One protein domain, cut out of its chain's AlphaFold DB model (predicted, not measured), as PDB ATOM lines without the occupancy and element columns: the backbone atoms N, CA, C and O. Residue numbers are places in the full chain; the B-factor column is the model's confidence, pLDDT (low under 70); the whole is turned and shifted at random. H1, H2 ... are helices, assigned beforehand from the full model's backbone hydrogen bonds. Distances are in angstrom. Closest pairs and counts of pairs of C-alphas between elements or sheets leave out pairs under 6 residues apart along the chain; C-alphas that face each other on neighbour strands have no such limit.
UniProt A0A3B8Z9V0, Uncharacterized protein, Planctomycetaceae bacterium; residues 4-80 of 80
ATOM      1  N   THR A   4     -10.310 -45.460 -34.772       93.12
ATOM      2  CA  THR A   4     -10.374 -45.692 -36.223       93.12
ATOM      3  C   THR A   4     -10.635 -47.161 -36.550       93.12
ATOM      4  O   THR A   4     -11.580 -47.459 -37.268       93.12
ATOM      5  N   GLU A   5      -9.897 -48.079 -35.919       93.88
ATOM      6  CA  GLU A   5     -10.086 -49.530 -36.078       93.88
ATOM      7  C   GLU A   5     -11.490 -49.960 -35.617       93.88
ATOM      8  O   GLU A   5     -12.124 -50.806 -36.240       93.88
ATOM      9  N   ILE A   6     -12.019 -49.349 -34.544       94.50
ATOM     10  CA  ILE A   6     -13.400 -49.604 -34.096       94.50
ATOM     11  C   ILE A   6     -14.405 -49.173 -35.170       94.50
ATOM     12  O   ILE A   6     -15.351 -49.904 -35.457       94.50
ATOM     13  N   ALA A   7     -14.234 -47.974 -35.731       94.50
ATOM     14  CA  ALA A   7     -15.136 -47.419 -36.735       94.50
ATOM     15  C   ALA A   7     -15.147 -48.267 -38.016       94.50
ATOM     16  O   ALA A   7     -16.226 -48.570 -38.528       94.50
ATOM     17  N   GLU A   8     -13.972 -48.714 -38.464       93.88
ATOM     18  CA  GLU A   8     -13.801 -49.631 -39.595       93.88
ATOM     19  C   GLU A   8     -14.511 -50.969 -39.353       93.88
ATOM     20  O   GLU A   8     -15.345 -51.368 -40.163       93.88
ATOM     21  N   LEU A   9     -14.278 -51.613 -38.202       92.50
ATOM     22  CA  LEU A   9     -14.943 -52.876 -37.841       92.50
ATOM     23  C   LEU A   9     -16.469 -52.742 -37.730       92.50
ATOM     24  O   LEU A   9     -17.201 -53.698 -37.977       92.50
ATOM     25  N   LEU A  10     -16.963 -51.564 -37.343       94.19
ATOM     26  CA  LEU A  10     -18.394 -51.271 -37.260       94.19
ATOM     27  C   LEU A  10     -19.014 -50.836 -38.595       94.19
ATOM     28  O   LEU A  10     -20.234 -50.684 -38.650       94.19
ATOM     29  N   GLY A  11     -18.208 -50.566 -39.627       94.62
ATOM     30  CA  GLY A  11     -18.671 -49.956 -40.875       94.62
ATOM     31  C   GLY A  11     -19.305 -48.575 -40.670       94.62
ATOM     32  O   GLY A  11     -20.259 -48.227 -41.364       94.62
ATOM     33  N   LYS A  12     -18.837 -47.802 -39.678       95.56
ATOM     34  CA  LYS A  12     -19.409 -46.491 -39.330       95.56
ATOM     35  C   LYS A  12     -18.484 -45.344 -39.732       95.56
ATOM     36  O   LYS A  12     -17.293 -45.406 -39.433       95.56
ATOM     37  N   PRO A  13     -19.018 -44.261 -40.330       94.75
ATOM     38  CA  PRO A  13     -18.214 -43.088 -40.640       94.75
ATOM     39  C   PRO A  13     -17.725 -42.412 -39.354       94.75
ATOM     40  O   PRO A  13     -18.439 -42.357 -38.348       94.75
ATOM     41  N   MET A  14     -16.510 -41.869 -39.402       93.81
ATOM     42  CA  MET A  14     -15.915 -41.129 -38.293       93.81
ATOM     43  C   MET A  14     -16.075 -39.623 -38.509       93.81
ATOM     44  O   MET A  14     -15.721 -39.098 -39.562       93.81
ATOM     45  N   LEU A  15     -16.588 -38.926 -37.493       92.62
ATOM     46  CA  LEU A  15     -16.719 -37.469 -37.488       92.62
ATOM     47  C   LEU A  15     -15.658 -36.860 -36.574       92.62
ATOM     48  O   LEU A  15     -15.583 -37.184 -35.388       92.62
ATOM     49  N   TRP A  16     -14.859 -35.955 -37.129       91.88
ATOM     50  CA  TRP A  16     -13.820 -35.232 -36.406       91.88
ATOM     51  C   TRP A  16     -14.327 -33.832 -36.079       91.88
ATOM     52  O   TRP A  16     -14.499 -33.004 -36.969       91.88
ATOM     53  N   LEU A  17     -14.597 -33.577 -34.799       92.19
ATOM     54  CA  LEU A  17     -15.129 -32.300 -34.330       92.19
ATOM     55  C   LEU A  17     -14.113 -31.601 -33.421       92.19
ATOM     56  O   LEU A  17     -13.570 -32.243 -32.516       92.19
ATOM     57  N   PRO A  18     -13.885 -30.286 -33.597       94.94
ATOM     58  CA  PRO A  18     -13.127 -29.503 -32.637       94.94
ATOM     59  C   PRO A  18     -13.773 -29.599 -31.248       94.94
ATOM     60  O   PRO A  18     -14.992 -29.428 -31.132       94.94
ATOM     61  N   PRO A  19     -12.998 -29.814 -30.172       94.50
ATOM     62  CA  PRO A  19     -13.590 -30.010 -28.855       94.50
ATOM     63  C   PRO A  19     -14.410 -28.814 -28.361       94.50
ATOM     64  O   PRO A  19     -15.467 -29.009 -27.774       94.50
ATOM     65  N   GLY A  20     -13.971 -27.583 -28.646       95.50
ATOM     66  CA  GLY A  20     -14.709 -26.372 -28.270       95.50
ATOM     67  C   GLY A  20     -16.083 -26.272 -28.939       95.50
ATOM     68  O   GLY A  20     -17.052 -25.891 -28.284       95.50
ATOM     69  N   LEU A  21     -16.186 -26.688 -30.208       95.88
ATOM     70  CA  LEU A  21     -17.456 -26.726 -30.936       95.88
ATOM     71  C   LEU A  21     -18.416 -27.736 -30.298       95.88
ATOM     72  O   LEU A  21     -19.564 -27.401 -30.009       95.88
ATOM     73  N   LEU A  22     -17.936 -28.952 -30.022       95.62
ATOM     74  CA  LEU A  22     -18.749 -29.985 -29.380       95.62
ATOM     75  C   LEU A  22     -19.196 -29.560 -27.972       95.62
ATOM     76  O   LEU A  22     -20.359 -29.747 -27.617       95.62
ATOM     77  N   SER A  23     -18.310 -28.929 -27.194       96.44
ATOM     78  CA  SER A  23     -18.647 -28.392 -25.871       96.44
ATOM     79  C   SER A  23     -19.735 -27.318 -25.943       96.44
ATOM     80  O   SER A  23     -20.641 -27.323 -25.110       96.44
ATOM     81  N   ALA A  24     -19.681 -26.414 -26.928       96.69
ATOM     82  CA  ALA A  24     -20.700 -25.381 -27.115       96.69
ATOM     83  C   ALA A  24     -22.065 -25.990 -27.472       96.69
ATOM     84  O   ALA A  24     -23.070 -25.649 -26.849       96.69
ATOM     85  N   ILE A  25     -22.092 -26.951 -28.403       96.12
ATOM     86  CA  ILE A  25     -23.317 -27.663 -28.796       96.12
ATOM     87  C   ILE A  25     -23.935 -28.380 -27.588       96.12
ATOM     88  O   ILE A  25     -25.118 -28.197 -27.306       96.12
ATOM     89  N   LEU A  26     -23.140 -29.149 -26.835       96.00
ATOM     90  CA  LEU A  26     -23.626 -29.866 -25.651       96.00
ATOM     91  C   LEU A  26     -24.130 -28.915 -24.561       96.00
ATOM     92  O   LEU A  26     -25.127 -29.212 -23.909       96.00
ATOM     93  N   ARG A  27     -23.490 -27.751 -24.385       96.69
ATOM     94  CA  ARG A  27     -23.958 -26.719 -23.451       96.69
ATOM     95  C   ARG A  27     -25.342 -26.196 -23.840       96.69
ATOM     96  O   ARG A  27     -26.218 -26.159 -22.979       96.69
ATOM     97  N   CYS A  28     -25.553 -25.848 -25.109       97.31
ATOM     98  CA  CYS A  28     -26.851 -25.377 -25.596       97.31
ATOM     99  C   CYS A  28     -27.931 -26.459 -25.468       97.31
ATOM    100  O   CYS A  28     -28.997 -26.199 -24.918       97.31
ATOM    101  N   LEU A  29     -27.647 -27.689 -25.906       96.75
ATOM    102  CA  LEU A  29     -28.609 -28.793 -25.830       96.75
ATOM    103  C   LEU A  29     -28.984 -29.134 -24.383       96.75
ATOM    104  O   LEU A  29     -30.149 -29.418 -24.108       96.75
ATOM    105  N   ARG A  30     -28.018 -29.105 -23.453       96.00
ATOM    106  CA  ARG A  30     -28.282 -29.355 -22.029       96.00
ATOM    107  C   ARG A  30     -29.133 -28.247 -21.423       96.00
ATOM    108  O   ARG A  30     -30.053 -28.544 -20.672       96.00
ATOM    109  N   TRP A  31     -28.843 -26.990 -21.758       95.81
ATOM    110  CA  TRP A  31     -29.638 -25.849 -21.300       95.81
ATOM    111  C   TRP A  31     -31.094 -25.928 -21.784       95.81
ATOM    112  O   TRP A  31     -32.007 -25.636 -21.021       95.81
ATOM    113  N   LEU A  32     -31.314 -26.426 -23.004       97.12
ATOM    114  CA  LEU A  32     -32.643 -26.686 -23.566       97.12
ATOM    115  C   LEU A  32     -33.314 -27.972 -23.039       97.12
ATOM    116  O   LEU A  32     -34.410 -28.306 -23.478       97.12
ATOM    117  N   GLY A  33     -32.661 -28.739 -22.158       95.44
ATOM    118  CA  GLY A  33     -33.183 -30.015 -21.651       95.44
ATOM    119  C   GLY A  33     -33.230 -31.149 -22.685       95.44
ATOM    120  O   GLY A  33     -33.824 -32.192 -22.426       95.44
ATOM    121  N   MET A  34     -32.595 -30.981 -23.852       96.50
ATOM    122  CA  MET A  34     -32.633 -31.943 -24.967       96.50
ATOM    123  C   MET A  34     -31.620 -33.086 -24.822       96.50
ATOM    124  O   MET A  34     -31.665 -34.068 -25.560       96.50
ATOM    125  N   THR A  35     -30.676 -32.967 -23.889       94.25
ATOM    126  CA  THR A  35     -29.678 -34.001 -23.606       94.25
ATOM    127  C   THR A  35     -29.351 -34.048 -22.122       94.25
ATOM    128  O   THR A  35     -29.329 -33.029 -21.432       94.25
ATOM    129  N   ARG A  36     -29.021 -35.248 -21.644       93.31
ATOM    130  CA  ARG A  36     -28.457 -35.475 -20.307       93.31
ATOM    131  C   ARG A  36     -26.964 -35.145 -20.214       93.31
ATOM    132  O   ARG A  36     -26.428 -35.081 -19.115       93.31
ATOM    133  N   TYR A  37     -26.286 -34.992 -21.351       92.31
ATOM    134  CA  TYR A  37     -24.836 -34.807 -21.415       92.31
ATOM    135  C   TYR A  37     -24.473 -33.328 -21.508       92.31
ATOM    136  O   TYR A  37     -24.948 -32.629 -22.400       92.31
ATOM    137  N   GLY A  38     -23.603 -32.856 -20.620       92.19
ATOM    138  CA  GLY A  38     -23.045 -31.511 -20.695       92.19
ATOM    139  C   GLY A  38     -21.664 -31.447 -21.359       92.19
ATOM    140  O   GLY A  38     -21.129 -32.470 -21.801       92.19
ATOM    141  N   PRO A  39     -21.069 -30.243 -21.431       93.44
ATOM    142  CA  PRO A  39     -19.735 -30.032 -21.997       93.44
ATOM    143  C   PRO A  39     -18.634 -30.856 -21.309       93.44
ATOM    144  O   PRO A  39     -17.635 -31.173 -21.947       93.44
ATOM    145  N   GLU A  40     -18.822 -31.256 -20.051       92.06
ATOM    146  CA  GLU A  40     -17.916 -32.137 -19.304       92.06
ATOM    147  C   GLU A  40     -17.673 -33.489 -19.997       92.06
ATOM    148  O   GLU A  40     -16.601 -34.078 -19.864       92.06
ATOM    149  N   GLN A  41     -18.626 -33.963 -20.809       93.25
ATOM    150  CA  GLN A  41     -18.499 -35.222 -21.544       93.25
ATOM    151  C   GLN A  41     -17.374 -35.175 -22.592       93.25
ATOM    152  O   GLN A  41     -16.827 -36.213 -22.968       93.25
ATOM    153  N   VAL A  42     -17.008 -33.983 -23.072       94.31
ATOM    154  CA  VAL A  42     -15.981 -33.818 -24.109       94.31
ATOM    155  C   VAL A  42     -14.607 -34.256 -23.609       94.31
ATOM    156  O   VAL A  42     -13.867 -34.898 -24.356       94.31
ATOM    157  N   ASP A  43     -14.274 -33.987 -22.348       92.00
ATOM    158  CA  ASP A  43     -12.974 -34.367 -21.792       92.00
ATOM    159  C   ASP A  43     -12.870 -35.882 -21.576       92.00
ATOM    160  O   ASP A  43     -11.825 -36.472 -21.860       92.00
ATOM    161  N   PHE A  44     -13.977 -36.546 -21.219       90.75
ATOM    162  CA  PHE A  44     -14.044 -38.012 -21.208       90.75
ATOM    163  C   PHE A  44     -13.759 -38.607 -22.590       90.75
ATOM    164  O   PHE A  44     -13.052 -39.608 -22.693       90.75
ATOM    165  N   LEU A  45     -14.260 -37.991 -23.665       90.06
ATOM    166  CA  LEU A  45     -13.994 -38.444 -25.035       90.06
ATOM    167  C   LEU A  45     -12.564 -38.136 -25.497       90.06
ATOM    168  O   LEU A  45     -11.995 -38.905 -26.270       90.06
ATOM    169  N   ARG A  46     -11.973 -37.031 -25.028       90.38
ATOM    170  CA  ARG A  46     -10.606 -36.635 -25.390       90.38
ATOM    171  C   ARG A  46      -9.570 -37.535 -24.727       90.38
ATOM    172  O   ARG A  46      -8.728 -38.115 -25.411       90.38
ATOM    173  N   TYR A  47      -9.653 -37.661 -23.406       90.50
ATOM    174  CA  TYR A  47      -8.640 -38.345 -22.606       90.50
ATOM    175  C   TYR A  47      -8.940 -39.826 -22.405       90.50
ATOM    176  O   TYR A  47      -8.008 -40.591 -22.178       90.50
ATOM    177  N   ARG A  48     -10.208 -40.239 -22.552       88.56
ATOM    178  CA  ARG A  48     -10.666 -41.636 -22.448       88.56
ATOM    179  C   ARG A  48     -10.039 -42.338 -21.244       88.56
ATOM    180  O   ARG A  48      -9.299 -43.305 -21.434       88.56
ATOM    181  N   PRO A  49     -10.290 -41.840 -20.018       90.75
ATOM    182  CA  PRO A  49      -9.740 -42.467 -18.830       90.75
ATOM    183  C   PRO A  49     -10.220 -43.920 -18.773       90.75
ATOM    184  O   PRO A  49     -11.420 -44.195 -18.794       90.75
ATOM    185  N   VAL A  50      -9.270 -44.850 -18.744       89.31
ATOM    186  CA  VAL A  50      -9.523 -46.286 -18.615       89.31
ATOM    187  C   VAL A  50      -8.826 -46.800 -17.369       89.31
ATOM    188  O   VAL A  50      -7.749 -46.330 -17.005       89.31
ATOM    189  N   LEU A  51      -9.449 -47.771 -16.711       91.62
ATOM    190  CA  LEU A  51      -8.857 -48.408 -15.546       91.62
ATOM    191  C   LEU A  51      -7.643 -49.245 -15.974       91.62
ATOM    192  O   LEU A  51      -7.724 -50.023 -16.929       91.62
ATOM    193  N   SER A  52      -6.531 -49.113 -15.248       93.12
ATOM    194  CA  SER A  52      -5.380 -49.996 -15.441       93.12
ATOM    195  C   SER A  52      -5.754 -51.432 -15.076       93.12
ATOM    196  O   SER A  52      -6.353 -51.687 -14.032       93.12
ATOM    197  N   ASN A  53      -5.375 -52.384 -15.930       93.62
ATOM    198  CA  ASN A  53      -5.556 -53.815 -15.681       93.62
ATOM    199  C   ASN A  53      -4.290 -54.501 -15.156       93.62
ATOM    200  O   ASN A  53      -4.218 -55.727 -15.164       93.62
ATOM    201  N   GLU A  54      -3.302 -53.722 -14.726       95.62
ATOM    202  CA  GLU A  54      -2.021 -54.229 -14.242       95.62
ATOM    203  C   GLU A  54      -2.210 -55.149 -13.036       95.62
ATOM    204  O   GLU A  54      -1.930 -56.340 -13.143       95.62
ATOM    205  N   LYS A  55      -2.828 -54.648 -11.959       96.38
ATOM    206  CA  LYS A  55      -3.090 -55.432 -10.741       96.38
ATOM    207  C   LYS A  55      -3.898 -56.699 -10.992       96.38
ATOM    208  O   LYS A  55      -3.650 -57.725 -10.371       96.38
ATOM    209  N   LEU A  56      -4.846 -56.653 -11.934       95.50
ATOM    210  CA  LEU A  56      -5.609 -57.844 -12.318       95.50
ATOM    211  C   LEU A  56      -4.676 -58.953 -12.815       95.50
ATOM    212  O   LEU A  56      -4.819 -60.104 -12.417       95.50
ATOM    213  N   LYS A  57      -3.708 -58.598 -13.658       94.62
ATOM    214  CA  LYS A  57      -2.793 -59.551 -14.287       94.62
ATOM    215  C   LYS A  57      -1.655 -59.985 -13.368       94.62
ATOM    216  O   LYS A  57      -1.229 -61.130 -13.459       94.62
ATOM    217  N   THR A  58      -1.147 -59.081 -12.533       96.56
ATOM    218  CA  THR A  58       0.068 -59.311 -11.740       96.56
ATOM    219  C   THR A  58      -0.221 -59.791 -10.322       96.56
ATOM    220  O   THR A  58       0.483 -60.665  -9.831       96.56
ATOM    221  N   GLU A  59      -1.257 -59.257  -9.673       97.56
ATOM    222  CA  GLU A  59      -1.568 -59.532  -8.262       97.56
ATOM    223  C   GLU A  59      -2.745 -60.504  -8.115       97.56
ATOM    224  O   GLU A  59      -2.740 -61.365  -7.241       97.56
ATOM    225  N   LEU A  60      -3.757 -60.391  -8.980       96.50
ATOM    226  CA  LEU A  60      -5.005 -61.159  -8.871       96.50
ATOM    227  C   LEU A  60      -5.021 -62.438  -9.725       96.50
ATOM    228  O   LEU A  60      -6.049 -63.108  -9.811       96.50
ATOM    229  N   GLY A  61      -3.902 -62.778 -10.373       94.81
ATOM    230  CA  GLY A  61      -3.742 -64.017 -11.144       94.81
ATOM    231  C   GLY A  61      -4.642 -64.128 -12.381       94.81
ATOM    232  O   GLY A  61      -4.896 -65.232 -12.864       94.81
ATOM    233  N   TYR A  62      -5.163 -63.011 -12.900       95.75
ATOM    234  CA  TYR A  62      -6.048 -63.030 -14.061       95.75
ATOM    235  C   TYR A  62      -5.270 -63.108 -15.380       95.75
ATOM    236  O   TYR A  62      -4.595 -62.158 -15.782       95.75
ATOM    237  N   THR A  63      -5.483 -64.196 -16.123       95.56
ATOM    238  CA  THR A  63      -4.984 -64.358 -17.496       95.56
ATOM    239  C   THR A  63      -6.113 -64.117 -18.506       95.56
ATOM    240  O   THR A  63      -7.060 -64.911 -18.569       95.56
ATOM    241  N   PRO A  64      -6.050 -63.050 -19.329       94.19
ATOM    242  CA  PRO A  64      -7.053 -62.797 -20.359       94.19
ATOM    243  C   PRO A  64      -7.134 -63.945 -21.373       94.19
ATOM    244  O   PRO A  64      -6.136 -64.319 -21.979       94.19
ATOM    245  N   ARG A  65      -8.345 -64.465 -21.617       96.06
ATOM    246  CA  ARG A  65      -8.585 -65.539 -22.607       96.06
ATOM    247  C   ARG A  65      -8.685 -65.043 -24.052       96.06
ATOM    248  O   ARG A  65      -8.708 -65.847 -24.979       96.06
ATOM    249  N   LYS A  66      -8.860 -63.736 -24.238       95.75
ATOM    250  CA  LYS A  66      -9.063 -63.079 -25.532       95.75
ATOM    251  C   LYS A  66      -8.281 -61.775 -25.566       95.75
ATOM    252  O   LYS A  66      -8.190 -61.079 -24.553       95.75
ATOM    253  N   THR A  67      -7.752 -61.430 -26.734       94.75
ATOM    254  CA  THR A  67      -7.177 -60.102 -26.980       94.75
ATOM    255  C   THR A  67      -8.282 -59.045 -27.037       94.75
ATOM    256  O   THR A  67      -9.456 -59.369 -27.212       94.75
ATOM    257  N   THR A  68      -7.926 -57.760 -26.932       93.75
ATOM    258  CA  THR A  68      -8.899 -56.657 -27.050       93.75
ATOM    259  C   THR A  68      -9.745 -56.755 -28.324       93.75
ATOM    260  O   THR A  68     -10.951 -56.536 -28.262       93.75
ATOM    261  N   VAL A  69      -9.128 -57.119 -29.454       94.81
ATOM    262  CA  VAL A  69      -9.818 -57.264 -30.748       94.81
ATOM    263  C   VAL A  69     -10.796 -58.437 -30.705       94.81
ATOM    264  O   VAL A  69     -11.978 -58.252 -30.970       94.81
ATOM    265  N   GLN A  70     -10.345 -59.609 -30.251       96.12
ATOM    266  CA  GLN A  70     -11.193 -60.801 -30.142       96.12
ATOM    267  C   GLN A  70     -12.381 -60.602 -29.193       96.12
ATOM    268  O   GLN A  70     -13.459 -61.143 -29.425       96.12
ATOM    269  N   VAL A  71     -12.201 -59.848 -28.100       95.94
ATOM    270  CA  VAL A  71     -13.310 -59.478 -27.205       95.94
ATOM    271  C   VAL A  71     -14.311 -58.585 -27.930       95.94
ATOM    272  O   VAL A  71     -15.514 -58.789 -27.787       95.94
ATOM    273  N   PHE A  72     -13.836 -57.610 -28.708       95.56
ATOM    274  CA  PHE A  72     -14.714 -56.708 -29.442       95.56
ATOM    275  C   PHE A  72     -15.509 -57.435 -30.534       95.56
ATOM    276  O   PHE A  72     -16.726 -57.288 -30.596       95.56
ATOM    277  N   GLU A  73     -14.859 -58.281 -31.331       95.19
ATOM    278  CA  GLU A  73     -15.525 -59.133 -32.324       95.19
ATOM    279  C   GLU A  73     -16.551 -60.066 -31.672       95.19
ATOM    280  O   GLU A  73     -17.686 -60.174 -32.135       95.19
ATOM    281  N   TYR A  74     -16.181 -60.697 -30.550       96.44
ATOM    282  CA  TYR A  74     -17.102 -61.519 -29.770       96.44
ATOM    283  C   TYR A  74     -18.329 -60.713 -29.323       96.44
ATOM    284  O   TYR A  74     -19.451 -61.172 -29.509       96.44
ATOM    285  N   PHE A  75     -18.141 -59.497 -28.801       95.50
ATOM    286  CA  PHE A  75     -19.241 -58.609 -28.421       95.50
ATOM    287  C   PHE A  75     -20.165 -58.274 -29.602       95.50
ATOM    288  O   PHE A  75     -21.383 -58.323 -29.446       95.50
ATOM    289  N   LEU A  76     -19.619 -57.969 -30.785       93.94
ATOM    290  CA  LEU A  76     -20.430 -57.696 -31.978       93.94
ATOM    291  C   LEU A  76     -21.248 -58.913 -32.413       93.94
ATOM    292  O   LEU A  76     -22.412 -58.762 -32.776       93.94
ATOM    293  N   ASN A  77     -20.662 -60.108 -32.335       94.81
ATOM    294  CA  ASN A  77     -21.352 -61.351 -32.672       94.81
ATOM    295  C   ASN A  77     -22.495 -61.675 -31.700       94.81
ATOM    296  O   ASN A  77     -23.512 -62.195 -32.140       94.81
ATOM    297  N   GLN A  78     -22.352 -61.348 -30.412       95.44
ATOM    298  CA  GLN A  78     -23.394 -61.565 -29.392       95.44
ATOM    299  C   GLN A  78     -24.488 -60.483 -29.376       95.44
ATOM    300  O   GLN A  78     -25.486 -60.633 -28.682       95.44
ATOM    301  N   ARG A  79     -24.286 -59.359 -30.077       87.62
ATOM    302  CA  ARG A  79     -25.228 -58.226 -30.099       87.62
ATOM    303  C   ARG A  79     -26.285 -58.340 -31.210       87.62
ATOM    304  O   ARG A  79     -27.214 -57.533 -31.224       87.62
ATOM    305  N   LYS A  80     -26.105 -59.265 -32.154       57.44
ATOM    306  CA  LYS A  80     -27.104 -59.595 -33.180       57.44
ATOM    307  C   LYS A  80     -28.261 -60.363 -32.560       57.44
ATOM    308  O   LYS A  80     -29.397 -60.105 -33.005       57.44
TER     309      LYS A  80
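Overview. This is residues 4 to 80 of the 80 residues of an uncharacterized protein of Planctomycetaceae bacterium (UniProt A0A3B8Z9V0). The chain makes a large open loop round an empty middle, with five short helices strung along it and few contacts between them. H2 lies at one end of the long axis and H4 at the other, H3 lies between them along one side of the loop, and H1 and H5 come near each other on the other side, where the loop nearly closes. The printed part has 77 residues with five named helices, H1 to H5 in order along the chain, and no named strand; the class is all helix, with 42 residues in the helices. The whole is only just extended, close to loose, with a radius of gyration of the C-alphas of 17.4 A, and it is only just elongated, with spans of 48 by 32 by 22 A.

Along the chain. The printed part begins with H1, residues 4 to 9, whose first C-alpha, that of Thr 4, is at (-10.374, -45.692, -36.223). H2, residues 19 to 31, is the longest helix by residues, with 13, and measures 18.2 A from first to last C-alpha; C-alpha 19 is at (-13.590, -30.010, -28.855). H3, residues 41 to 47, measures 10.4 A. H4 is five residues, 54 to 58. H5, residues 68 to 78, measures 15.5 A and ends with C-alpha 78 at (-23.394, -61.565, -29.392).

Arrangement. H1 touches no helix, but it is near H5, with 8 pairs of C-alphas within 10 A and no pair within 8 A. H1 and H2 are apart. H2 and H3 form a helical hairpin and only just touch, with 3 pairs of C-alphas within 8 A. H2 touches H3 with residues 19 to 23 alone; the closest C-alphas of the two helices are those of Ser 23 and Val 42, 6.3 A apart. H2 and H3 run opposite ways at a shallow tilt of 23 degrees. H4 touches no helix and is apart from both H3 and H5. H3 and H5 are apart too. In H1, H2, H3, H4 and H5 every backbone O i to N i+4 pair is within hydrogen-bond range.

Size, cuts and confidence. The two C-alphas farthest apart are those of Leu 32 and Gly 61, at 48.8 A. The C-alphas of Thr 4 and Lys 80, the first and last printed, are 22.0 A apart. The printed part has no cut and ends at residue 80, the chain's last residue. The four links between the helices are short; residues 47 to 52, of which 47 belongs to H3, stand free. The mean pLDDT of the printed part is 93.8, and residue 80 is under 70.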